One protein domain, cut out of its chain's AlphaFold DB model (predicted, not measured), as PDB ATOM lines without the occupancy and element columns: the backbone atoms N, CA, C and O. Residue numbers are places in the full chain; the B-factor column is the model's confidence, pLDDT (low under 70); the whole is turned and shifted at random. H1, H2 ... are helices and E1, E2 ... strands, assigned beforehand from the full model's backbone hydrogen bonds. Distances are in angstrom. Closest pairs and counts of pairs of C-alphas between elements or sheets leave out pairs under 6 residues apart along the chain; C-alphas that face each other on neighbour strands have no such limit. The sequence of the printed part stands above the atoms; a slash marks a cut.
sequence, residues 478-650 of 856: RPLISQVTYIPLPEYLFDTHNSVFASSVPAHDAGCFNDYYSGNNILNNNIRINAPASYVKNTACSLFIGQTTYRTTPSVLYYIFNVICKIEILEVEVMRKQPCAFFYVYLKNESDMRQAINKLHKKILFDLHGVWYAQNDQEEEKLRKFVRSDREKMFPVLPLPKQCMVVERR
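This is residues 478 to 650 of the 856 residues of an uncharacterized protein of Perkinsela sp. CCAP 1560/4 (UniProt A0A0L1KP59). A strongly twisted four-stranded sheet is covered on one face by helices H3 and H4, and a small three-stranded sheet, with H5 grazing it, makes a second part toward one end of the domain. Toward the opposite end lie H2 and long loops, from which residues 502 to 511 stick out. The printed part has 173 residues with six named helices and seven named strands, in the order H1 E1 H2 E2 H3 E3 E4 H4 E5 E6 H5 H6 E7; the class is mixed. The sheets, E3 - E4 - E2 - E7 and E1 - E6 - E5, are antiparallel throughout. The whole is compact and rounded, with a radius of gyration of the C-alphas of 16.1 A and spans of 46 by 36 by 28 A.

In the larger sheet, E3, residues 569 to 577, and E4, residues 580 to 587, form a hairpin, with N 573 and O 584 2.9 A apart, within hydrogen-bond range. E2, residues 542 to 549, is the next neighbour of E4, with N 545 and O 583 at 2.8 A, and E7, residues 646 to 649, is the edge strand beside E2, with N 544 and O 648 at 2.8 A. H3, residues 554 to 565, and H4, residues 590 to 600, are on the same face, making two layers, each at a height over the sheet of 8.6 A. H3 runs slantwise to E3, at 51 degrees on the local plane; H4 lies over E2 and runs along it, at 13 degrees on the local plane. H3 touches H4 with residues 561 to 565 alone, about perpendicular at 88 degrees; their closest C-alphas, of Cys 565 and Ala 596, are 6.2 A apart. E2, H3 and E3 form a split strand-helix-strand unit, its two strands running the same way with E4 between them, and its crossover is right-handed. In the smaller sheet, E1, residues 485 to 488, pairs with E6, residues 610 to 613, by N 487 and O 611 at 2.9 A; E6 forms a hairpin with E5, residues 604 to 606, with N 612 and O 605 at 2.9 A. H3 is on this sheet too, and H5, residues 617 to 629, only grazes it. H2, residues 513 to 520, only grazes the larger sheet with residues 513 to 514. H1, residues 478 to 481, is close to but not clearly touching H5, the closest C-alphas, of Leu 480 and Leu 623, being 7.4 A apart; H6, residues 631 to 634, and H5 meet only through their link. In H2, H3, H4 and H5 every O i to N i+4 pair is within hydrogen-bond range; H1 and H6 are too short for one.

H1 begins at C-alpha 478, (27.852, -56.364, -16.689). E2 measures 20.5 A and bends by 52 degrees at residue 546; E3 measures 22.3 A and E4 22.5 A. H3 is 15.4 A long, H4 15.1 A and H5 17.9 A. E7 ends at C-alpha 649, (20.516, -27.750, -32.956).

The two C-alphas farthest apart, of Ser 534 and Lys 633, are 48.1 A apart. The printed part has no cut. The long links are E1 to H2, H2 to E2 and H6 to E7. The mean pLDDT of the printed part is 79.1, and residues 478 to 482, 496 to 536 and 634 to 636 are under 70.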
ATOM      1  N   ARG A 478      26.672 -55.593 -16.247       52.00
ATOM      2  CA  ARG A 478      27.852 -56.364 -16.689       52.00
ATOM      3  C   ARG A 478      28.010 -56.500 -18.217       52.00
ATOM      4  O   ARG A 478      29.154 -56.421 -18.658       52.00
ATOM      5  N   PRO A 479      26.944 -56.647 -19.037       55.72
ATOM      6  CA  PRO A 479      27.075 -56.626 -20.497       55.72
ATOM      7  C   PRO A 479      27.538 -55.275 -21.071       55.72
ATOM      8  O   PRO A 479      28.208 -55.264 -22.101       55.72
ATOM      9  N   LEU A 480      27.186 -54.158 -20.423       58.97
ATOM     10  CA  LEU A 480      27.602 -52.794 -20.772       58.97
ATOM     11  C   LEU A 480      28.909 -52.365 -20.088       58.97
ATOM     12  O   LEU A 480      29.699 -51.688 -20.728       58.97
ATOM     13  N   ILE A 481      29.177 -52.769 -18.840       60.06
ATOM     14  CA  ILE A 481      30.384 -52.382 -18.071       60.06
ATOM     15  C   ILE A 481      31.681 -52.714 -18.823       60.06
ATOM     16  O   ILE A 481      32.651 -51.970 -18.746       60.06
ATOM     17  N   SER A 482      31.699 -53.811 -19.581       66.75
ATOM     18  CA  SER A 482      32.844 -54.221 -20.402       66.75
ATOM     19  C   SER A 482      32.897 -53.566 -21.791       66.75
ATOM     20  O   SER A 482      33.768 -53.912 -22.588       66.75
ATOM     21  N   GLN A 483      31.945 -52.686 -22.131       77.50
ATOM     22  CA  GLN A 483      31.693 -52.244 -23.510       77.50
ATOM     23  C   GLN A 483      31.208 -50.794 -23.683       77.50
ATOM     24  O   GLN A 483      31.009 -50.389 -24.824       77.50
ATOM     25  N   VAL A 484      30.958 -50.045 -22.608       86.94
ATOM     26  CA  VAL A 484      30.545 -48.632 -22.597       86.94
ATOM     27  C   VAL A 484      31.110 -48.001 -21.324       86.94
ATOM     28  O   VAL A 484      31.081 -48.620 -20.260       86.94
ATOM     29  N   THR A 485      31.615 -46.771 -21.402       89.50
ATOM     30  CA  THR A 485      32.229 -46.102 -20.243       89.50
ATOM     31  C   THR A 485      31.161 -45.653 -19.250       89.50
ATOM     32  O   THR A 485      30.308 -44.841 -19.600       89.50
ATOM     33  N   TYR A 486      31.208 -46.117 -18.000       91.50
ATOM     34  CA  TYR A 486      30.410 -45.506 -16.935       91.50
ATOM     35  C   TYR A 486      31.144 -44.300 -16.355       91.50
ATOM     36  O   TYR A 486      32.283 -44.422 -15.908       91.50
ATOM     37  N   ILE A 487      30.484 -43.145 -16.342       89.75
ATOM     38  CA  ILE A 487      30.964 -41.942 -15.671       89.75
ATOM     39  C   ILE A 487      30.106 -41.772 -14.409       89.75
ATOM     40  O   ILE A 487      28.941 -41.366 -14.520       89.75
ATOM     41  N   PRO A 488      30.634 -42.099 -13.212       86.19
ATOM     42  CA  PRO A 488      29.933 -41.822 -11.967       86.19
ATOM     43  C   PRO A 488      29.790 -40.307 -11.809       86.19
ATOM     44  O   PRO A 488      30.751 -39.557 -11.994       86.19
ATOM     45  N   LEU A 489      28.585 -39.847 -11.477       86.31
ATOM     46  CA  LEU A 489      28.313 -38.434 -11.236       86.31
ATOM     47  C   LEU A 489      28.149 -38.231  -9.726       86.31
ATOM     48  O   LEU A 489      27.274 -38.868  -9.139       86.31
ATOM     49  N   PRO A 490      28.959 -37.367  -9.081       80.88
ATOM     50  CA  PRO A 490      28.833 -37.102  -7.652       80.88
ATOM     51  C   PRO A 490      27.405 -36.706  -7.261       80.88
ATOM     52  O   PRO A 490      26.786 -35.882  -7.934       80.88
ATOM     53  N   GLU A 491      26.891 -37.258  -6.158       76.88
ATOM     54  CA  GLU A 491      25.472 -37.120  -5.784       76.88
ATOM     55  C   GLU A 491      25.033 -35.656  -5.611       76.88
ATOM     56  O   GLU A 491      23.907 -35.307  -5.961       76.88
ATOM     57  N   TYR A 492      25.948 -34.771  -5.194       80.06
ATOM     58  CA  TYR A 492      25.703 -33.328  -5.086       80.06
ATOM     59  C   TYR A 492      25.393 -32.640  -6.431       80.06
ATOM     60  O   TYR A 492      24.805 -31.561  -6.440       80.06
ATOM     61  N   LEU A 493      25.739 -33.241  -7.578       82.25
ATOM     62  CA  LEU A 493      25.319 -32.746  -8.896       82.25
ATOM     63  C   LEU A 493      23.850 -33.083  -9.205       82.25
ATOM     64  O   LEU A 493      23.233 -32.383 -10.004       82.25
ATOM     65  N   PHE A 494      23.279 -34.119  -8.585       77.38
ATOM     66  CA  PHE A 494      21.861 -34.489  -8.709       77.38
ATOM     67  C   PHE A 494      20.978 -33.895  -7.603       77.38
ATOM     68  O   PHE A 494      19.772 -34.150  -7.587       77.38
ATOM     69  N   ASP A 495      21.554 -33.149  -6.656       73.50
ATOM     70  CA  ASP A 495      20.829 -32.660  -5.490       73.50
ATOM     71  C   ASP A 495      19.824 -31.567  -5.873       73.50
ATOM     72  O   ASP A 495      20.128 -30.377  -5.992       73.50
ATOM     73  N   THR A 496      18.583 -32.000  -6.070       59.34
ATOM     74  CA  THR A 496      17.443 -31.131  -6.327       59.34
ATOM     75  C   THR A 496      16.921 -30.434  -5.073       59.34
ATOM     76  O   THR A 496      16.095 -29.556  -5.232       59.34
ATOM     77  N   HIS A 497      17.346 -30.789  -3.857       54.28
ATOM     78  CA  HIS A 497      16.788 -30.244  -2.612       54.28
ATOM     79  C   HIS A 497      17.624 -29.093  -2.047       54.28
ATOM     80  O   HIS A 497      17.058 -28.068  -1.674       54.28
ATOM     81  N   ASN A 498      18.956 -29.208  -2.066       49.31
ATOM     82  CA  ASN A 498      19.837 -28.059  -1.827       49.31
ATOM     83  C   ASN A 498      19.834 -27.077  -3.015       49.31
ATOM     84  O   ASN A 498      20.159 -25.905  -2.855       49.31
ATOM     85  N   SER A 499      19.401 -27.525  -4.197       48.62
ATOM     86  CA  SER A 499      19.027 -26.659  -5.316       48.62
ATOM     87  C   SER A 499      17.629 -26.068  -5.081       48.62
ATOM     88  O   SER A 499      16.621 -26.735  -5.299       48.62
ATOM     89  N   VAL A 500      17.551 -24.792  -4.681       42.22
ATOM     90  CA  VAL A 500      16.290 -24.087  -4.317       42.22
ATOM     91  C   VAL A 500      15.177 -24.206  -5.381       42.22
ATOM     92  O   VAL A 500      13.988 -24.144  -5.059       42.22
ATOM     93  N   PHE A 501      15.547 -24.488  -6.631       40.69
ATOM     94  CA  PHE A 501      14.670 -24.785  -7.764       40.69
ATOM     95  C   PHE A 501      13.750 -26.022  -7.622       40.69
ATOM     96  O   PHE A 501      13.030 -26.308  -8.577       40.69
ATOM     97  N   ALA A 502      13.758 -26.800  -6.532       36.97
ATOM     98  CA  ALA A 502      12.680 -27.774  -6.253       36.97
ATOM     99  C   ALA A 502      11.564 -27.238  -5.343       36.97
ATOM    100  O   ALA A 502      10.530 -27.893  -5.212       36.97
ATOM    101  N   SER A 503      11.730 -26.055  -4.743       37.03
ATOM    102  CA  SER A 503      10.604 -25.359  -4.119       37.03
ATOM    103  C   SER A 503       9.591 -24.953  -5.197       37.03
ATOM    104  O   SER A 503       9.961 -24.569  -6.307       37.03
ATOM    105  N   SER A 504       8.297 -25.069  -4.900       35.16
ATOM    106  CA  SER A 504       7.211 -24.914  -5.880       35.16
ATOM    107  C   SER A 504       6.867 -23.454  -6.216       35.16
ATOM    108  O   SER A 504       5.708 -23.140  -6.486       35.16
ATOM    109  N   VAL A 505       7.846 -22.549  -6.160       36.19
ATOM    110  CA  VAL A 505       7.680 -21.155  -6.585       36.19
ATOM    111  C   VAL A 505       7.784 -21.121  -8.115       36.19
ATOM    112  O   VAL A 505       8.798 -21.573  -8.654       36.19
ATOM    113  N   PRO A 506       6.770 -20.633  -8.854       35.66
ATOM    114  CA  PRO A 506       6.882 -20.500 -10.300       35.66
ATOM    115  C   PRO A 506       7.966 -19.470 -10.640       35.66
ATOM    116  O   PRO A 506       8.019 -18.400 -10.036       35.66
ATOM    117  N   ALA A 507       8.820 -19.787 -11.616       40.19
ATOM    118  CA  ALA A 507       9.963 -18.961 -12.014       40.19
ATOM    119  C   ALA A 507       9.534 -17.715 -12.821       40.19
ATOM    120  O   ALA A 507       9.812 -17.605 -14.012       40.19
ATOM    121  N   HIS A 508       8.809 -16.803 -12.169       37.84
ATOM    122  CA  HIS A 508       8.376 -15.524 -12.736       37.84
ATOM    123  C   HIS A 508       9.417 -14.408 -12.581       37.84
ATOM    124  O   HIS A 508       9.477 -13.535 -13.445       37.84
ATOM    125  N   ASP A 509      10.260 -14.461 -11.547       38.34
ATOM    126  CA  ASP A 509      11.414 -13.569 -11.419       38.34
ATOM    127  C   ASP A 509      12.620 -14.141 -12.171       38.34
ATOM    128  O   ASP A 509      13.060 -15.268 -11.932       38.34
ATOM    129  N   ALA A 510      13.166 -13.348 -13.094       41.62
ATOM    130  CA  ALA A 510      14.164 -13.768 -14.077       41.62
ATOM    131  C   ALA A 510      15.611 -13.846 -13.535       41.62
ATOM    132  O   ALA A 510      16.558 -13.526 -14.254       41.62
ATOM    133  N   GLY A 511      15.798 -14.268 -12.280       44.19
ATOM    134  CA  GLY A 511      17.127 -14.548 -11.727       44.19
ATOM    135  C   GLY A 511      17.777 -15.697 -12.497       44.19
ATOM    136  O   GLY A 511      17.222 -16.799 -12.546       44.19
ATOM    137  N   CYS A 512      18.920 -15.458 -13.146       51.31
ATOM    138  CA  CYS A 512      19.480 -16.466 -14.039       51.31
ATOM    139  C   CYS A 512      20.152 -17.593 -13.240       51.31
ATOM    140  O   CYS A 512      20.627 -17.406 -12.116       51.31
ATOM    141  N   PHE A 513      20.223 -18.790 -13.830       51.09
ATOM    142  CA  PHE A 513      20.830 -19.950 -13.170       51.09
ATOM    143  C   PHE A 513      22.283 -19.681 -12.732       51.09
ATOM    144  O   PHE A 513      22.721 -20.167 -11.684       51.09
ATOM    145  N   ASN A 514      23.015 -18.874 -13.508       51.00
ATOM    146  CA  ASN A 514      24.413 -18.562 -13.248       51.00
ATOM    147  C   ASN A 514      24.594 -17.679 -11.998       51.00
ATOM    148  O   ASN A 514      25.594 -17.858 -11.307       51.00
ATOM    149  N   ASP A 515      23.646 -16.800 -11.649       50.50
ATOM    150  CA  ASP A 515      23.746 -15.936 -10.456       50.50
ATOM    151  C   ASP A 515      23.706 -16.773  -9.170       50.50
ATOM    152  O   ASP A 515      24.587 -16.677  -8.311       50.50
ATOM    153  N   TYR A 516      22.723 -17.677  -9.078       49.34
ATOM    154  CA  TYR A 516      22.566 -18.584  -7.939       49.34
ATOM    155  C   TYR A 516      23.778 -19.512  -7.764       49.34
ATOM    156  O   TYR A 516      24.223 -19.750  -6.637       49.34
ATOM    157  N   TYR A 517      24.331 -20.027  -8.867       51.75
ATOM    158  CA  TYR A 517      25.500 -20.906  -8.818       51.75
ATOM    159  C   TYR A 517      26.806 -20.168  -8.508       51.75
ATOM    160  O   TYR A 517      27.617 -20.691  -7.743       51.75
ATOM    161  N   SER A 518      26.984 -18.952  -9.034       48.97
ATOM    162  CA  SER A 518      28.159 -18.113  -8.759       48.97
ATOM    163  C   SER A 518      28.222 -17.675  -7.293       48.97
ATOM    164  O   SER A 518      29.313 -17.567  -6.741       48.97
ATOM    165  N   GLY A 519      27.069 -17.452  -6.650       44.53
ATOM    166  CA  GLY A 519      27.004 -17.080  -5.235       44.53
ATOM    167  C   GLY A 519      27.229 -18.243  -4.261       44.53
ATOM    168  O   GLY A 519      27.924 -18.075  -3.263       44.53
ATOM    169  N   ASN A 520      26.652 -19.422  -4.531       44.09
ATOM    170  CA  ASN A 520      26.527 -20.475  -3.512       44.09
ATOM    171  C   ASN A 520      27.499 -21.664  -3.650       44.09
ATOM    172  O   ASN A 520      27.628 -22.439  -2.703       44.09
ATOM    173  N   ASN A 521      28.180 -21.865  -4.788       43.94
ATOM    174  CA  ASN A 521      28.873 -23.134  -5.065       43.94
ATOM    175  C   ASN A 521      30.406 -23.114  -4.869       43.94
ATOM    176  O   ASN A 521      31.183 -23.455  -5.762       43.94
ATOM    177  N   ILE A 522      30.838 -22.783  -3.645       40.94
ATOM    178  CA  ILE A 522      32.252 -22.742  -3.201       40.94
ATOM    179  C   ILE A 522      33.001 -24.076  -3.442       40.94
ATOM    180  O   ILE A 522      34.224 -24.106  -3.561       40.94
ATOM    181  N   LEU A 523      32.277 -25.196  -3.538       36.34
ATOM    182  CA  LEU A 523      32.841 -26.543  -3.674       36.34
ATOM    183  C   LEU A 523      33.327 -26.902  -5.091       36.34
ATOM    184  O   LEU A 523      33.916 -27.967  -5.258       36.34
ATOM    185  N   ASN A 524      33.084 -26.070  -6.114       46.09
ATOM    186  CA  ASN A 524      33.140 -26.524  -7.511       46.09
ATOM    187  C   ASN A 524      34.009 -25.663  -8.454       46.09
ATOM    188  O   ASN A 524      33.685 -25.507  -9.628       46.09
ATOM    189  N   ASN A 525      35.151 -25.158  -7.967       45.25
ATOM    190  CA  ASN A 525      36.107 -24.296  -8.701       45.25
ATOM    191  C   ASN A 525      36.542 -24.796 -10.102       45.25
ATOM    192  O   ASN A 525      37.001 -24.001 -10.923       45.25
ATOM    193  N   ASN A 526      36.414 -26.097 -10.385       43.72
ATOM    194  CA  ASN A 526      36.743 -26.697 -11.685       43.72
ATOM    195  C   ASN A 526      35.625 -26.537 -12.736       43.72
ATOM    196  O   ASN A 526      35.873 -26.727 -13.929       43.72
ATOM    197  N   ILE A 527      34.404 -26.179 -12.323       49.88
ATOM    198  CA  ILE A 527      33.301 -25.827 -13.219       49.88
ATOM    199  C   ILE A 527      33.169 -24.305 -13.242       49.88
ATOM    200  O   ILE A 527      32.454 -23.707 -12.442       49.88
ATOM    201  N   ARG A 528      33.852 -23.668 -14.200       49.50
ATOM    202  CA  ARG A 528      33.638 -22.250 -14.499       49.50
ATOM    203  C   ARG A 528      32.276 -22.067 -15.158       49.50
ATOM    204  O   ARG A 528      32.131 -22.244 -16.364       49.50
ATOM    205  N   ILE A 529      31.291 -21.702 -14.350       56.41
ATOM    206  CA  ILE A 529      30.079 -21.042 -14.825       56.41
ATOM    207  C   ILE A 529      30.451 -19.571 -14.972       56.41
ATOM    208  O   ILE A 529      30.810 -18.920 -13.991       56.41
ATOM    209  N   ASN A 530      30.435 -19.055 -16.199       56.34
ATOM    210  CA  ASN A 530      30.667 -17.633 -16.410       56.34
ATOM    211  C   ASN A 530      29.494 -16.840 -15.823       56.34
ATOM    212  O   ASN A 530      28.330 -17.208 -16.006       56.34
ATOM    213  N   ALA A 531      29.796 -15.727 -15.152       55.78
ATOM    214  CA  ALA A 531      28.779 -14.736 -14.814       55.78
ATOM    215  C   ALA A 531      28.010 -14.321 -16.090       55.78
ATOM    216  O   ALA A 531      28.594 -14.375 -17.180       55.78
ATOM    217  N   PRO A 532      26.739 -13.887 -15.988       55.25
ATOM    218  CA  PRO A 532      25.951 -13.416 -17.127       55.25
ATOM    219  C   PRO A 532      26.453 -12.051 -17.632       55.25
ATOM    220  O   PRO A 532      25.773 -11.030 -17.560       55.25
ATOM    221  N   ALA A 533      27.670 -12.031 -18.181       55.81
ATOM    222  CA  ALA A 533      28.108 -10.984 -19.086       55.81
ATOM    223  C   ALA A 533      27.087 -10.874 -20.227       55.81
ATOM    224  O   ALA A 533      26.517 -11.880 -20.649       55.81
ATOM    225  N   SER A 534      26.868  -9.661 -20.736       57.00
ATOM    226  CA  SER A 534      25.750  -9.277 -21.615       57.00
ATOM    227  C   SER A 534      25.786  -9.860 -23.043       57.00
ATOM    228  O   SER A 534      25.215  -9.291 -23.976       57.00
ATOM    229  N   TYR A 535      26.414 -11.023 -23.217       57.41
ATOM    230  CA  TYR A 535      26.256 -11.902 -24.364       57.41
ATOM    231  C   TYR A 535      24.782 -12.272 -24.539       57.41
ATOM    232  O   TYR A 535      24.248 -13.163 -23.881       57.41
ATOM    233  N   VAL A 536      24.137 -11.571 -25.472       66.81
ATOM    234  CA  VAL A 536      22.804 -11.888 -25.986       66.81
ATOM    235  C   VAL A 536      22.728 -13.385 -26.280       66.81
ATOM    236  O   VAL A 536      23.579 -13.913 -26.999       66.81
ATOM    237  N   LYS A 537      21.705 -14.052 -25.730       83.38
ATOM    238  CA  LYS A 537      21.455 -15.493 -25.867       83.38
ATOM    239  C   LYS A 537      21.536 -15.919 -27.334       83.38
ATOM    240  O   LYS A 537      20.578 -15.742 -28.086       83.38
ATOM    241  N   ASN A 538      22.680 -16.462 -27.755       84.88
ATOM    242  CA  ASN A 538      22.950 -16.730 -29.165       84.88
ATOM    243  C   ASN A 538      22.161 -17.961 -29.626       84.88
ATOM    244  O   ASN A 538      22.639 -19.094 -29.566       84.88
ATOM    245  N   THR A 539      20.929 -17.737 -30.081       89.69
ATOM    246  CA  THR A 539      20.010 -18.791 -30.526       89.69
ATOM    247  C   THR A 539      20.579 -19.601 -31.690       89.69
ATOM    248  O   THR A 539      20.352 -20.810 -31.742       89.69
ATOM    249  N   ALA A 540      21.391 -18.991 -32.561       91.25
ATOM    250  CA  ALA A 540      22.065 -19.686 -33.656       91.25
ATOM    251  C   ALA A 540      23.117 -20.705 -33.173       91.25
ATOM    252  O   ALA A 540      23.358 -21.687 -33.873       91.25
ATOM    253  N   CYS A 541      23.696 -20.508 -31.981       94.94
ATOM    254  CA  CYS A 541      24.648 -21.417 -31.324       94.94
ATOM    255  C   CYS A 541      24.038 -22.112 -30.090       94.94
ATOM    256  O   CYS A 541      24.742 -22.410 -29.124       94.94
ATOM    257  N   SER A 542      22.723 -22.360 -30.105       95.88
ATOM    258  CA  SER A 542      22.022 -23.041 -29.012       95.88
ATOM    259  C   SER A 542      21.609 -24.470 -29.373       95.88
ATOM    260  O   SER A 542      21.202 -24.767 -30.500       95.88
ATOM    261  N   LEU A 543      21.725 -25.366 -28.396       97.00
ATOM    262  CA  LEU A 543      21.388 -26.784 -28.492       97.00
ATOM    263  C   LEU A 543      20.102 -27.083 -27.733       97.00
ATOM    264  O   LEU A 543      19.912 -26.567 -26.638       97.00
ATOM    265  N   PHE A 544      19.275 -27.972 -28.266       96.56
ATOM    266  CA  PHE A 544      18.275 -28.711 -27.503       96.56
ATOM    267  C   PHE A 544      18.919 -29.967 -26.908       96.56
ATOM    268  O   PHE A 544      19.593 -30.711 -27.621       96.56
ATOM    269  N   ILE A 545      18.691 -30.213 -25.616       96.69
ATOM    270  CA  ILE A 545      19.045 -31.465 -24.942       96.69
ATOM    271  C   ILE A 545      17.778 -32.098 -24.375       96.69
ATOM    272  O   ILE A 545      17.054 -31.475 -23.597       96.69
ATOM    273  N   GLY A 546      17.529 -33.354 -24.740       94.81
ATOM    274  CA  GLY A 546      16.379 -34.135 -24.287       94.81
ATOM    275  C   GLY A 546      16.740 -35.562 -23.887       94.81
ATOM    276  O   GLY A 546      17.887 -35.989 -24.007       94.81
ATOM    277  N   GLN A 547      15.734 -36.309 -23.419       92.75
ATOM    278  CA  GLN A 547      15.891 -37.669 -22.874       92.75
ATOM    279  C   GLN A 547      16.842 -37.723 -21.659       92.75
ATOM    280  O   GLN A 547      17.676 -38.621 -21.538       92.75
ATOM    281  N   THR A 548      16.702 -36.754 -20.748       93.00
ATOM    282  CA  THR A 548      17.417 -36.699 -19.459       93.00
ATOM    283  C   THR A 548      16.481 -37.050 -18.293       93.00
ATOM    284  O   THR A 548      15.258 -36.922 -18.421       93.00
ATOM    285  N   THR A 549      17.019 -37.510 -17.158       89.81
ATOM    286  CA  THR A 549      16.202 -37.784 -15.960       89.81
ATOM    287  C   THR A 549      15.681 -36.476 -15.358       89.81
ATOM    288  O   THR A 549      16.333 -35.440 -15.437       89.81
ATOM    289  N   TYR A 550      14.538 -36.506 -14.665       87.25
ATOM    290  CA  TYR A 550      14.051 -35.331 -13.918       87.25
ATOM    291  C   TYR A 550      15.042 -34.818 -12.849       87.25
ATOM    292  O   TYR A 550      14.949 -33.663 -12.432       87.25
ATOM    293  N   ARG A 551      15.986 -35.670 -12.410       88.25
ATOM    294  CA  ARG A 551      17.067 -35.344 -11.461       88.25
ATOM    295  C   ARG A 551      18.283 -34.688 -12.120       88.25
ATOM    296  O   ARG A 551      19.148 -34.194 -11.406       88.25
ATOM    297  N   THR A 552      18.385 -34.681 -13.453       91.19
ATOM    298  CA  THR A 552      19.454 -33.958 -14.149       91.19
ATOM    299  C   THR A 552      19.369 -32.473 -13.786       91.19
ATOM    300  O   THR A 552      18.343 -31.823 -13.986       91.19
ATOM    301  N   THR A 553      20.453 -31.922 -13.243       92.69
ATOM    302  CA  THR A 553      20.620 -30.476 -13.051       92.69
ATOM    303  C   THR A 553      21.492 -29.912 -14.178       92.69
ATOM    304  O   THR A 553      22.230 -30.671 -14.815       92.69
ATOM    305  N   PRO A 554      21.500 -28.588 -14.419       94.62
ATOM    306  CA  PRO A 554      22.456 -27.994 -15.349       94.62
ATOM    307  C   PRO A 554      23.912 -28.302 -14.990       94.62
ATOM    308  O   PRO A 554      24.735 -28.446 -15.885       94.62
ATOM    309  N   SER A 555      24.241 -28.477 -13.709       93.50
ATOM    310  CA  SER A 555      25.589 -28.808 -13.224       93.50
ATOM    311  C   SER A 555      26.089 -30.157 -13.744       93.50
ATOM    312  O   SER A 555      27.275 -30.301 -14.038       93.50
ATOM    313  N   VAL A 556      25.182 -31.123 -13.935       93.94
ATOM    314  CA  VAL A 556      25.480 -32.387 -14.629       93.94
ATOM    315  C   VAL A 556      25.840 -32.128 -16.096       93.94
ATOM    316  O   VAL A 556      26.782 -32.729 -16.606       93.94
ATOM    317  N   LEU A 557      25.154 -31.199 -16.772       95.62
ATOM    318  CA  LEU A 557      25.454 -30.830 -18.161       95.62
ATOM    319  C   LEU A 557      26.775 -30.058 -18.281       95.62
ATOM    320  O   LEU A 557      27.591 -30.405 -19.130       95.62
ATOM    321  N   TYR A 558      27.030 -29.081 -17.405       95.06
ATOM    322  CA  TYR A 558      28.318 -28.385 -17.314       95.06
ATOM    323  C   TYR A 558      29.475 -29.380 -17.114       95.06
ATOM    324  O   TYR A 558      30.491 -29.287 -17.805       95.06
ATOM    325  N   TYR A 559      29.309 -30.372 -16.231       93.69
ATOM    326  CA  TYR A 559      30.287 -31.445 -16.040       93.69
ATOM    327  C   TYR A 559      30.466 -32.290 -17.313       93.69
ATOM    328  O   TYR A 559      31.590 -32.442 -17.783       93.69
ATOM    329  N   ILE A 560      29.381 -32.773 -17.929       95.12
ATOM    330  CA  ILE A 560      29.409 -33.572 -19.169       95.12
ATOM    331  C   ILE A 560      30.123 -32.833 -20.315       95.12
ATOM    332  O   ILE A 560      31.024 -33.393 -20.944       95.12
ATOM    333  N   PHE A 561      29.777 -31.569 -20.573       96.44
ATOM    334  CA  PHE A 561      30.353 -30.777 -21.667       96.44
ATOM    335  C   PHE A 561      31.835 -30.447 -21.425       96.44
ATOM    336  O   PHE A 561      32.654 -30.578 -22.340       96.44
ATOM    337  N   ASN A 562      32.213 -30.099 -20.192       93.81
ATOM    338  CA  ASN A 562      33.607 -29.828 -19.839       93.81
ATOM    339  C   ASN A 562      34.460 -31.115 -19.849       93.81
ATOM    340  O   ASN A 562      35.564 -31.140 -20.394       93.81
ATOM    341  N   VAL A 563      33.955 -32.229 -19.308       91.06
ATOM    342  CA  VAL A 563      34.699 -33.497 -19.228       91.06
ATOM    343  C   VAL A 563      34.860 -34.155 -20.600       91.06
ATOM    344  O   VAL A 563      35.993 -34.453 -20.976       91.06
ATOM    345  N   ILE A 564      33.773 -34.337 -21.357       94.00
ATOM    346  CA  ILE A 564      33.753 -35.136 -22.596       94.00
ATOM    347  C   ILE A 564      34.050 -34.279 -23.832       94.00
ATOM    348  O   ILE A 564      34.869 -34.634 -24.692       94.00
ATOM    349  N   CYS A 565      33.388 -33.128 -23.952       94.50
ATOM    350  CA  CYS A 565      33.553 -32.289 -25.135       94.50
ATOM    351  C   CYS A 565      34.786 -31.389 -25.058       94.50
ATOM    352  O   CYS A 565      35.445 -31.243 -26.087       94.50
ATOM    353  N   LYS A 566      35.132 -30.900 -23.855       96.00
ATOM    354  CA  LYS A 566      36.008 -29.734 -23.603       96.00
ATOM    355  C   LYS A 566      35.371 -28.420 -24.075       96.00
ATOM    356  O   LYS A 566      36.058 -27.531 -24.565       96.00
ATOM    357  N   ILE A 567      34.049 -28.320 -23.923       96.19
ATOM    358  CA  ILE A 567      33.245 -27.157 -24.313       96.19
ATOM    359  C   ILE A 567      32.835 -26.355 -23.078       96.19
ATOM    360  O   ILE A 567      32.386 -26.915 -22.078       96.19
ATOM    361  N   GLU A 568      32.944 -25.034 -23.196       94.44
ATOM    362  CA  GLU A 568      32.411 -24.050 -22.257       94.44
ATOM    363  C   GLU A 568      30.936 -23.760 -22.587       94.44
ATOM    364  O   GLU A 568      30.604 -23.358 -23.705       94.44
ATOM    365  N   ILE A 569      30.044 -23.973 -21.618       94.94
ATOM    366  CA  ILE A 569      28.641 -23.546 -21.699       94.94
ATOM    367  C   ILE A 569      28.547 -22.100 -21.196       94.94
ATOM    368  O   ILE A 569      29.132 -21.770 -20.165       94.94
ATOM    369  N   LEU A 570      27.789 -21.252 -21.897       93.75
ATOM    370  CA  LEU A 570      27.506 -19.881 -21.458       93.75
ATOM    371  C   LEU A 570      26.297 -19.828 -20.515       93.75
ATOM    372  O   LEU A 570      26.356 -19.204 -19.459       93.75
ATOM    373  N   GLU A 571      25.204 -20.495 -20.887       93.44
ATOM    374  CA  GLU A 571      23.960 -20.529 -20.114       93.44
ATOM    375  C   GLU A 571      23.202 -21.845 -20.359       93.44
ATOM    376  O   GLU A 571      23.291 -22.438 -21.441       93.44
ATOM    377  N   VAL A 572      22.408 -22.273 -19.374       94.75
ATOM    378  CA  VAL A 572      21.442 -23.371 -19.501       94.75
ATOM    379  C   VAL A 572      20.036 -22.883 -19.138       94.75
ATOM    380  O   VAL A 572      19.751 -22.587 -17.979       94.75
ATOM    381  N   GLU A 573      19.138 -22.858 -20.120       93.69
ATOM    382  CA  GLU A 573      17.693 -22.686 -19.931       93.69
ATOM    383  C   GLU A 573      17.070 -24.058 -19.611       93.69
ATOM    384  O   GLU A 573      17.296 -25.034 -20.330       93.69
ATOM    385  N   VAL A 574      16.301 -24.157 -18.521       92.31
ATOM    386  CA  VAL A 574      15.769 -25.432 -18.008       92.31
ATOM    387  C   VAL A 574      14.279 -25.567 -18.317       92.31
ATOM    388  O   VAL A 574      13.465 -24.804 -17.806       92.31
ATOM    389  N   MET A 575      13.898 -26.598 -19.074       87.44
ATOM    390  CA  MET A 575      12.503 -26.957 -19.349       87.44
ATOM    391  C   MET A 575      12.148 -28.295 -18.689       87.44
ATOM    392  O   MET A 575      12.329 -29.375 -19.256       87.44
ATOM    393  N   ARG A 576      11.608 -28.248 -17.467       78.56
ATOM    394  CA  ARG A 576      11.105 -29.454 -16.787       78.56
ATOM    395  C   ARG A 576       9.696 -29.797 -17.274       78.56
ATOM    396  O   ARG A 576       8.779 -29.000 -17.105       78.56
ATOM    397  N   LYS A 577       9.514 -31.007 -17.807       74.88
ATOM    398  CA  LYS A 577       8.198 -31.601 -18.083       74.88
ATOM    399  C   LYS A 577       8.233 -33.064 -17.652       74.88
ATOM    400  O   LYS A 577       8.754 -33.909 -18.379       74.88
ATOM    401  N   GLN A 578       7.692 -33.339 -16.463       71.31
ATOM    402  CA  GLN A 578       7.665 -34.685 -15.882       71.31
ATOM    403  C   GLN A 578       7.131 -35.718 -16.898       71.31
ATOM    404  O   GLN A 578       6.195 -35.401 -17.639       71.31
ATOM    405  N   PRO A 579       7.720 -36.929 -16.970       70.81
ATOM    406  CA  PRO A 579       8.760 -37.479 -16.087       70.81
ATOM    407  C   PRO A 579      10.215 -37.101 -16.447       70.81
ATOM    408  O   PRO A 579      11.137 -37.557 -15.774       70.81
ATOM    409  N   CYS A 580      10.452 -36.278 -17.474       79.25
ATOM    410  CA  CYS A 580      11.800 -35.964 -17.970       79.25
ATOM    411  C   CYS A 580      12.221 -34.508 -17.697       79.25
ATOM    412  O   CYS A 580      11.404 -33.634 -17.388       79.25
ATOM    413  N   ALA A 581      13.513 -34.226 -17.869       87.25
ATOM    414  CA  ALA A 581      13.997 -32.861 -18.055       87.25
ATOM    415  C   ALA A 581      14.505 -32.652 -19.491       87.25
ATOM    416  O   ALA A 581      15.044 -33.563 -20.132       87.25
ATOM    417  N   PHE A 582      14.315 -31.429 -19.975       93.06
ATOM    418  CA  PHE A 582      14.811 -30.919 -21.244       93.06
ATOM    419  C   PHE A 582      15.535 -29.600 -20.976       93.06
ATOM    420  O   PHE A 582      15.233 -28.898 -20.009       93.06
ATOM    421  N   PHE A 583      16.495 -29.253 -21.824       95.31
ATOM    422  CA  PHE A 583      17.309 -28.056 -21.646       95.31
ATOM    423  C   PHE A 583      17.583 -27.393 -22.987       95.31
ATOM    424  O   PHE A 583      17.714 -28.085 -24.001       95.31
ATOM    425  N   TYR A 584      17.762 -26.074 -22.972       96.06
ATOM    426  CA  TYR A 584      18.518 -25.404 -24.017       96.06
ATOM    427  C   TYR A 584      19.873 -24.965 -23.477       96.06
ATOM    428  O   TYR A 584      19.958 -24.274 -22.464       96.06
ATOM    429  N   VAL A 585      20.936 -25.388 -24.154       96.44
ATOM    430  CA  VAL A 585      22.322 -25.069 -23.797       96.44
ATOM    431  C   VAL A 585      22.855 -24.061 -24.803       96.44
ATOM    432  O   VAL A 585      22.890 -24.335 -26.002       96.44
ATOM    433  N   TYR A 586      23.259 -22.891 -24.317       95.75
ATOM    434  CA  TYR A 586      23.827 -21.826 -25.134       95.75
ATOM    435  C   TYR A 586      25.348 -21.937 -25.145       95.75
ATOM    436  O   TYR A 586      25.991 -21.924 -24.092       95.75
ATOM    437  N   LEU A 587      25.918 -22.042 -26.344       96.12
ATOM    438  CA  LEU A 587      27.354 -22.146 -26.565       96.12
ATOM    439  C   LEU A 587      27.895 -20.894 -27.253       96.12
ATOM    440  O   LEU A 587      27.160 -20.121 -27.869       96.12
ATOM    441  N   LYS A 588      29.210 -20.713 -27.144       94.25
ATOM    442  CA  LYS A 588      29.928 -19.558 -27.683       94.25
ATOM    443  C   LYS A 588      29.988 -19.570 -29.210       94.25
ATOM    444  O   LYS A 588      29.682 -18.557 -29.834       94.25
ATOM    445  N   ASN A 589      30.344 -20.718 -29.794       95.75
ATOM    446  CA  ASN A 589      30.595 -20.858 -31.226       95.75
ATOM    447  C   ASN A 589      29.806 -22.020 -31.855       95.75
ATOM    448  O   ASN A 589      29.507 -23.032 -31.214       95.75
ATOM    449  N   GLU A 590      29.571 -21.939 -33.167       96.00
ATOM    450  CA  GLU A 590      28.944 -23.024 -33.935       96.00
ATOM    451  C   GLU A 590      29.871 -24.249 -34.114       96.00
ATOM    452  O   GLU A 590      29.392 -25.367 -34.316       96.00
ATOM    453  N   SER A 591      31.195 -24.073 -33.996       96.94
ATOM    454  CA  SER A 591      32.161 -25.180 -33.893       96.94
ATOM    455  C   SER A 591      31.833 -26.090 -32.714       96.94
ATOM    456  O   SER A 591      31.794 -27.313 -32.847       96.94
ATOM    457  N   ASP A 592      31.544 -25.472 -31.575       97.12
ATOM    458  CA  ASP A 592      31.338 -26.130 -30.293       97.12
ATOM    459  C   ASP A 592      29.969 -26.822 -30.324       97.12
ATOM    460  O   ASP A 592      29.848 -27.997 -29.991       97.12
ATOM    461  N   MET A 593      28.954 -26.141 -30.865       97.31
ATOM    462  CA  MET A 593      27.634 -26.710 -31.155       97.31
ATOM    463  C   MET A 593      27.718 -27.974 -32.027       97.31
ATOM    464  O   MET A 593      27.143 -29.003 -31.668       97.31
ATOM    465  N   ARG A 594      28.474 -27.941 -33.133       97.25
ATOM    466  CA  ARG A 594      28.692 -29.117 -33.997       97.25
ATOM    467  C   ARG A 594      29.466 -30.227 -33.278       97.25
ATOM    468  O   ARG A 594      29.091 -31.394 -33.372       97.25
ATOM    469  N   GLN A 595      30.508 -29.885 -32.519       97.25
ATOM    470  CA  GLN A 595      31.297 -30.859 -31.762       97.25
ATOM    471  C   GLN A 595      30.477 -31.530 -30.643       97.25
ATOM    472  O   GLN A 595      30.613 -32.734 -30.429       97.25
ATOM    473  N   ALA A 596      29.610 -30.784 -29.953       97.38
ATOM    474  CA  ALA A 596      28.712 -31.302 -28.926       97.38
ATOM    475  C   ALA A 596      27.695 -32.294 -29.506       97.38
ATOM    476  O   ALA A 596      27.549 -33.386 -28.962       97.38
ATOM    477  N   ILE A 597      27.049 -31.961 -30.631       97.19
ATOM    478  CA  ILE A 597      26.138 -32.880 -31.334       97.19
ATOM    479  C   ILE A 597      26.888 -34.174 -31.689       97.19
ATOM    480  O   ILE A 597      26.490 -35.248 -31.248       97.19
ATOM    481  N   ASN A 598      28.027 -34.073 -32.382       96.38
ATOM    482  CA  ASN A 598      28.775 -35.238 -32.876       96.38
ATOM    483  C   ASN A 598      29.365 -36.132 -31.761       96.38
ATOM    484  O   ASN A 598      29.553 -37.334 -31.971       96.38
ATOM    485  N   LYS A 599      29.672 -35.566 -30.584       96.44
ATOM    486  CA  LYS A 599      30.184 -36.312 -29.420       96.44
ATOM    487  C   LYS A 599      29.087 -36.875 -28.510       96.44
ATOM    488  O   LYS A 599      29.314 -37.912 -27.900       96.44
ATOM    489  N   LEU A 600      27.944 -36.200 -28.361       97.38
ATOM    490  CA  LEU A 600      26.979 -36.492 -27.287       97.38
ATOM    491  C   LEU A 600      25.630 -37.037 -27.770       97.38
ATOM    492  O   LEU A 600      24.975 -37.765 -27.021       97.38
ATOM    493  N   HIS A 601      25.190 -36.695 -28.986       97.25
ATOM    494  CA  HIS A 601      23.898 -37.137 -29.515       97.25
ATOM    495  C   HIS A 601      23.849 -38.670 -29.577       97.25
ATOM    496  O   HIS A 601      24.715 -39.292 -30.181       97.25
ATOM    497  N   LYS A 602      22.846 -39.286 -28.935       96.44
ATOM    498  CA  LYS A 602      22.656 -40.746 -28.792       96.44
ATOM    499  C   LYS A 602      23.788 -41.515 -28.077       96.44
ATOM    500  O   LYS A 602      23.595 -42.690 -27.778       96.44
ATOM    501  N   LYS A 603      24.901 -40.863 -27.723       97.12
ATOM    502  CA  LYS A 603      26.081 -41.464 -27.072       97.12
ATOM    503  C   LYS A 603      26.053 -41.443 -25.544       97.12
ATOM    504  O   LYS A 603      26.894 -42.088 -24.927       97.12
ATOM    505  N   ILE A 604      25.097 -40.746 -24.923       96.06
ATOM    506  CA  ILE A 604      24.913 -40.730 -23.461       96.06
ATOM    507  C   ILE A 604      23.605 -41.403 -23.044       96.06
ATOM    508  O   ILE A 604      22.575 -41.232 -23.692       96.06
ATOM    509  N   LEU A 605      23.627 -42.118 -21.920       95.19
ATOM    510  CA  LEU A 605      22.454 -42.694 -21.267       95.19
ATOM    511  C   LEU A 605      22.422 -42.303 -19.786       95.19
ATOM    512  O   LEU A 605      23.325 -42.664 -19.035       95.19
ATOM    513  N   PHE A 606      21.369 -41.601 -19.359       92.62
ATOM    514  CA  PHE A 606      21.178 -41.266 -17.946       92.62
ATOM    515  C   PHE A 606      20.676 -42.450 -17.121       92.62
ATOM    516  O   PHE A 606      19.785 -43.199 -17.541       92.62
ATOM    517  N   ASP A 607      21.237 -42.536 -15.921       89.56
ATOM    518  CA  ASP A 607      20.963 -43.508 -14.868       89.56
ATOM    519  C   ASP A 607      20.551 -42.764 -13.574       89.56
ATOM    520  O   ASP A 607      20.462 -41.532 -13.561       89.56
ATOM    521  N   LEU A 608      20.312 -43.478 -12.470       84.75
ATOM    522  CA  LEU A 608      20.019 -42.867 -11.164       84.75
ATOM    523  C   LEU A 608      21.226 -42.155 -10.522       84.75
ATOM    524  O   LEU A 608      21.025 -41.185  -9.791       84.75
ATOM    525  N   HIS A 609      22.446 -42.654 -10.766       82.75
ATOM    526  CA  HIS A 609      23.680 -42.261 -10.058       82.75
ATOM    527  C   HIS A 609      24.841 -41.858 -10.995       82.75
ATOM    528  O   HIS A 609      25.967 -41.636 -10.551       82.75
ATOM    529  N   GLY A 610      24.604 -41.768 -12.305       90.44
ATOM    530  CA  GLY A 610      25.668 -41.533 -13.281       90.44
ATOM    531  C   GLY A 610      25.165 -41.430 -14.714       90.44
ATOM    532  O   GLY A 610      23.958 -41.381 -14.970       90.44
ATOM    533  N   VAL A 611      26.110 -41.409 -15.652       94.00
ATOM    534  CA  VAL A 611      25.836 -41.528 -17.088       94.00
ATOM    535  C   VAL A 611      26.713 -42.599 -17.720       94.00
ATOM    536  O   VAL A 611      27.919 -42.650 -17.492       94.00
ATOM    537  N   TRP A 612      26.111 -43.429 -18.566       95.00
ATOM    538  CA  TRP A 612      26.855 -44.280 -19.491       95.00
ATOM    539  C   TRP A 612      27.201 -43.450 -20.725       95.00
ATOM    540  O   TRP A 612      26.326 -42.778 -21.273       95.00
ATOM    541  N   TYR A 613      28.456 -43.489 -21.158       96.19
ATOM    542  CA  TYR A 613      28.976 -42.769 -22.313       96.19
ATOM    543  C   TYR A 613      29.669 -43.726 -23.286       96.19
ATOM    544  O   TYR A 613      30.616 -44.428 -22.932       96.19
ATOM    545  N   ALA A 614      29.187 -43.729 -24.525       96.56
ATOM    546  CA  ALA A 614      29.788 -44.420 -25.653       96.56
ATOM    547  C   ALA A 614      30.880 -43.546 -26.284       96.56
ATOM    548  O   ALA A 614      30.579 -42.533 -26.917       96.56
ATOM    549  N   GLN A 615      32.148 -43.943 -26.151       94.19
ATOM    550  CA  GLN A 615      33.276 -43.170 -26.690       94.19
ATOM    551  C   GLN A 615      33.350 -43.209 -28.225       94.19
ATOM    552  O   GLN A 615      33.909 -42.306 -28.847       94.19
ATOM    553  N   ASN A 616      32.811 -44.266 -28.834       94.69
ATOM    554  CA  ASN A 616      32.850 -44.535 -30.269       94.69
ATOM    555  C   ASN A 616      31.541 -45.185 -30.748       94.69
ATOM    556  O   ASN A 616      30.708 -45.622 -29.954       94.69
ATOM    557  N   ASP A 617      31.371 -45.274 -32.063       94.31
ATOM    558  CA  ASP A 617      30.090 -45.635 -32.681       94.31
ATOM    559  C   ASP A 617      29.715 -47.120 -32.478       94.31
ATOM    560  O   ASP A 617      28.536 -47.477 -32.521       94.31
ATOM    561  N   GLN A 618      30.687 -47.995 -32.175       95.00
ATOM    562  CA  GLN A 618      30.396 -49.380 -31.781       95.00
ATOM    563  C   GLN A 618      29.803 -49.441 -30.370       95.00
ATOM    564  O   GLN A 618      28.867 -50.202 -30.128       95.00
ATOM    565  N   GLU A 619      30.327 -48.642 -29.439       95.06
ATOM    566  CA  GLU A 619      29.739 -48.474 -28.105       95.06
ATOM    567  C   GLU A 619      28.348 -47.834 -28.198       95.06
ATOM    568  O   GLU A 619      27.446 -48.229 -27.465       95.06
ATOM    569  N   GLU A 620      28.137 -46.916 -29.147       95.06
ATOM    570  CA  GLU A 620      26.838 -46.276 -29.371       95.06
ATOM    571  C   GLU A 620      25.783 -47.281 -29.853       95.06
ATOM    572  O   GLU A 620      24.691 -47.335 -29.286       95.06
ATOM    573  N   GLU A 621      26.085 -48.126 -30.847       94.31
ATOM    574  CA  GLU A 621      25.127 -49.152 -31.284       94.31
ATOM    575  C   GLU A 621      24.858 -50.179 -30.176       94.31
ATOM    576  O   GLU A 621      23.720 -50.613 -30.014       94.31
ATOM    577  N   LYS A 622      25.855 -50.530 -29.352       92.94
ATOM    578  CA  LYS A 622      25.659 -51.405 -28.181       92.94
ATOM    579  C   LYS A 622      24.756 -50.760 -27.128       92.94
ATOM    580  O   LYS A 622      23.845 -51.421 -26.629       92.94
ATOM    581  N   LEU A 623      24.967 -49.477 -26.830       93.31
ATOM    582  CA  LEU A 623      24.156 -48.700 -25.895       93.31
ATOM    583  C   LEU A 623      22.716 -48.570 -26.413       93.31
ATOM    584  O   LEU A 623      21.770 -48.920 -25.708       93.31
ATOM    585  N   ARG A 624      22.537 -48.192 -27.686       93.00
ATOM    586  CA  ARG A 624      21.224 -48.150 -28.350       93.00
ATOM    587  C   ARG A 624      20.564 -49.526 -28.444       93.00
ATOM    588  O   ARG A 624      19.344 -49.604 -28.322       93.00
ATOM    589  N   LYS A 625      21.324 -50.612 -28.621       91.94
ATOM    590  CA  LYS A 625      20.800 -51.984 -28.582       91.94
ATOM    591  C   LYS A 625      20.261 -52.319 -27.195       91.94
ATOM    592  O   LYS A 625      19.081 -52.621 -27.111       91.94
ATOM    593  N   PHE A 626      21.062 -52.183 -26.135       90.38
ATOM    594  CA  PHE A 626      20.632 -52.414 -24.745       90.38
ATOM    595  C   PHE A 626      19.361 -51.629 -24.387       90.38
ATOM    596  O   PHE A 626      18.429 -52.168 -23.786       90.38
ATOM    597  N   VAL A 627      19.305 -50.362 -24.808       90.31
ATOM    598  CA  VAL A 627      18.152 -49.479 -24.599       90.31
ATOM    599  C   VAL A 627      16.885 -49.997 -25.287       90.31
ATOM    600  O   VAL A 627      15.814 -49.888 -24.700       90.31
ATOM    601  N   ARG A 628      16.999 -50.602 -26.479       89.44
ATOM    602  CA  ARG A 628      15.884 -51.259 -27.186       89.44
ATOM    603  C   ARG A 628      15.533 -52.640 -26.614       89.44
ATOM    604  O   ARG A 628      14.364 -52.999 -26.612       89.44
ATOM    605  N   SER A 629      16.522 -53.446 -26.214       87.19
ATOM    606  CA  SER A 629      16.314 -54.871 -25.923       87.19
ATOM    607  C   SER A 629      16.024 -55.183 -24.463       87.19
ATOM    608  O   SER A 629      15.229 -56.082 -24.205       87.19
ATOM    609  N   ASP A 630      16.664 -54.501 -23.509       81.94
ATOM    610  CA  ASP A 630      16.766 -55.005 -22.129       81.94
ATOM    611  C   ASP A 630      16.428 -53.974 -21.046       81.94
ATOM    612  O   ASP A 630      16.056 -54.361 -19.937       81.94
ATOM    613  N   ARG A 631      16.467 -52.672 -21.360       78.12
ATOM    614  CA  ARG A 631      16.201 -51.600 -20.387       78.12
ATOM    615  C   ARG A 631      14.834 -51.716 -19.709       78.12
ATOM    616  O   ARG A 631      14.761 -51.615 -18.488       78.12
ATOM    617  N   GLU A 632      13.769 -51.966 -20.472       76.94
ATOM    618  CA  GLU A 632      12.408 -52.087 -19.917       76.94
ATOM    619  C   GLU A 632      12.236 -53.329 -19.027       76.94
ATOM    620  O   GLU A 632      11.463 -53.300 -18.075       76.94
ATOM    621  N   LYS A 633      13.015 -54.392 -19.277       79.00
ATOM    622  CA  LYS A 633      13.042 -55.602 -18.440       79.00
ATOM    623  C   LYS A 633      13.782 -55.367 -17.119       79.00
ATOM    624  O   LYS A 633      13.434 -55.972 -16.112       79.00
ATOM    625  N   MET A 634      14.815 -54.521 -17.129       65.06
ATOM    626  CA  MET A 634      15.622 -54.206 -15.942       65.06
ATOM    627  C   MET A 634      14.996 -53.130 -15.046       65.06
ATOM    628  O   MET A 634      15.199 -53.164 -13.835       65.06
ATOM    629  N   PHE A 635      14.250 -52.178 -15.619       69.38
ATOM    630  CA  PHE A 635      13.789 -50.976 -14.912       69.38
ATOM    631  C   PHE A 635      12.295 -50.636 -15.117       69.38
ATOM    632  O   PHE A 635      11.982 -49.485 -15.422       69.38
ATOM    633  N   PRO A 636      11.340 -51.568 -14.919       68.81
ATOM    634  CA  PRO A 636       9.916 -51.302 -15.172       68.81
ATOM    635  C   PRO A 636       9.278 -50.250 -14.240       68.81
ATOM    636  O   PRO A 636       8.215 -49.729 -14.562       68.81
ATOM    637  N   VAL A 637       9.900 -49.938 -13.094       74.19
ATOM    638  CA  VAL A 637       9.337 -49.053 -12.047       74.19
ATOM    639  C   VAL A 637       9.972 -47.651 -12.027       74.19
ATOM    640  O   VAL A 637       9.393 -46.723 -11.468       74.19
ATOM    641  N   LEU A 638      11.160 -47.459 -12.611       72.06
ATOM    642  CA  LEU A 638      11.884 -46.187 -12.489       72.06
ATOM    643  C   LEU A 638      11.564 -45.217 -13.640       72.06
ATOM    644  O   LEU A 638      11.662 -45.616 -14.801       72.06
ATOM    645  N   PRO A 639      11.321 -43.918 -13.361       77.00
ATOM    646  CA  PRO A 639      11.178 -42.869 -14.373       77.00
ATOM    647  C   PRO A 639      12.547 -42.440 -14.939       77.00
ATOM    648  O   PRO A 639      12.933 -41.269 -14.912       77.00
ATOM    649  N   LEU A 640      13.312 -43.411 -15.438       82.06
ATOM    650  CA  LEU A 640      14.437 -43.156 -16.328       82.06
ATOM    651  C   LEU A 640      13.891 -42.810 -17.731       82.06
ATOM    652  O   LEU A 640      12.799 -43.257 -18.091       82.06
ATOM    653  N   PRO A 641      14.636 -42.056 -18.562       84.31
ATOM    654  CA  PRO A 641      14.326 -41.918 -19.983       84.31
ATOM    655  C   PRO A 641      14.124 -43.289 -20.639       84.31
ATOM    656  O   PRO A 641      14.731 -44.266 -20.206       84.31
ATOM    657  N   LYS A 642      13.359 -43.379 -21.731       89.25
ATOM    658  CA  LYS A 642      13.315 -44.618 -22.536       89.25
ATOM    659  C   LYS A 642      14.393 -44.679 -23.617       89.25
ATOM    660  O   LYS A 642      14.696 -45.756 -24.106       89.25
ATOM    661  N   GLN A 643      15.037 -43.558 -23.941       92.31
ATOM    662  CA  GLN A 643      16.038 -43.448 -25.011       92.31
ATOM    663  C   GLN A 643      17.409 -42.991 -24.470       92.31
ATOM    664  O   GLN A 643      17.569 -42.775 -23.264       92.31
ATOM    665  N   CYS A 644      18.405 -42.892 -25.356       94.75
ATOM    666  CA  CYS A 644      19.665 -42.182 -25.095       94.75
ATOM    667  C   CYS A 644      19.443 -40.659 -25.177       94.75
ATOM    668  O   CYS A 644      18.475 -40.219 -25.798       94.75
ATOM    669  N   MET A 645      20.349 -39.866 -24.599       96.06
ATOM    670  CA  MET A 645      20.324 -38.402 -24.644       96.06
ATOM    671  C   MET A 645      20.286 -37.903 -26.092       96.06
ATOM    672  O   MET A 645      21.120 -38.272 -26.922       96.06
ATOM    673  N   VAL A 646      19.325 -37.035 -26.385       96.31
ATOM    674  CA  VAL A 646      19.199 -36.352 -27.675       96.31
ATOM    675  C   VAL A 646      19.887 -34.998 -27.550       96.31
ATOM    676  O   VAL A 646      19.595 -34.263 -26.611       96.31
ATOM    677  N   VAL A 647      20.799 -34.679 -28.475       97.31
ATOM    678  CA  VAL A 647      21.473 -33.370 -28.563       97.31
ATOM    679  C   VAL A 647      21.349 -32.855 -29.985       97.31
ATOM    680  O   VAL A 647      21.915 -33.442 -30.903       97.31
ATOM    681  N   GLU A 648      20.586 -31.794 -30.192       97.00
ATOM    682  CA  GLU A 648      20.231 -31.294 -31.524       97.00
ATOM    683  C   GLU A 648      20.415 -29.778 -31.587       97.00
ATOM    684  O   GLU A 648      20.409 -29.101 -30.559       97.00
ATOM    685  N   ARG A 649      20.569 -29.209 -32.789       96.62
ATOM    686  CA  ARG A 649      20.516 -27.750 -32.956       96.62
ATOM    687  C   ARG A 649      19.123 -27.271 -32.541       96.62
ATOM    688  O   ARG A 649      18.126 -27.843 -32.977       96.62
ATOM    689  N   ARG A 650      19.020 -26.212 -31.728       92.88
ATOM    690  CA  ARG A 650      17.725 -25.556 -31.486       92.88
ATOM    691  C   ARG A 650      17.276 -24.946 -32.812       92.88
ATOM    692  O   ARG A 650      17.851 -23.958 -33.263       92.88
TER     693      ARG A 650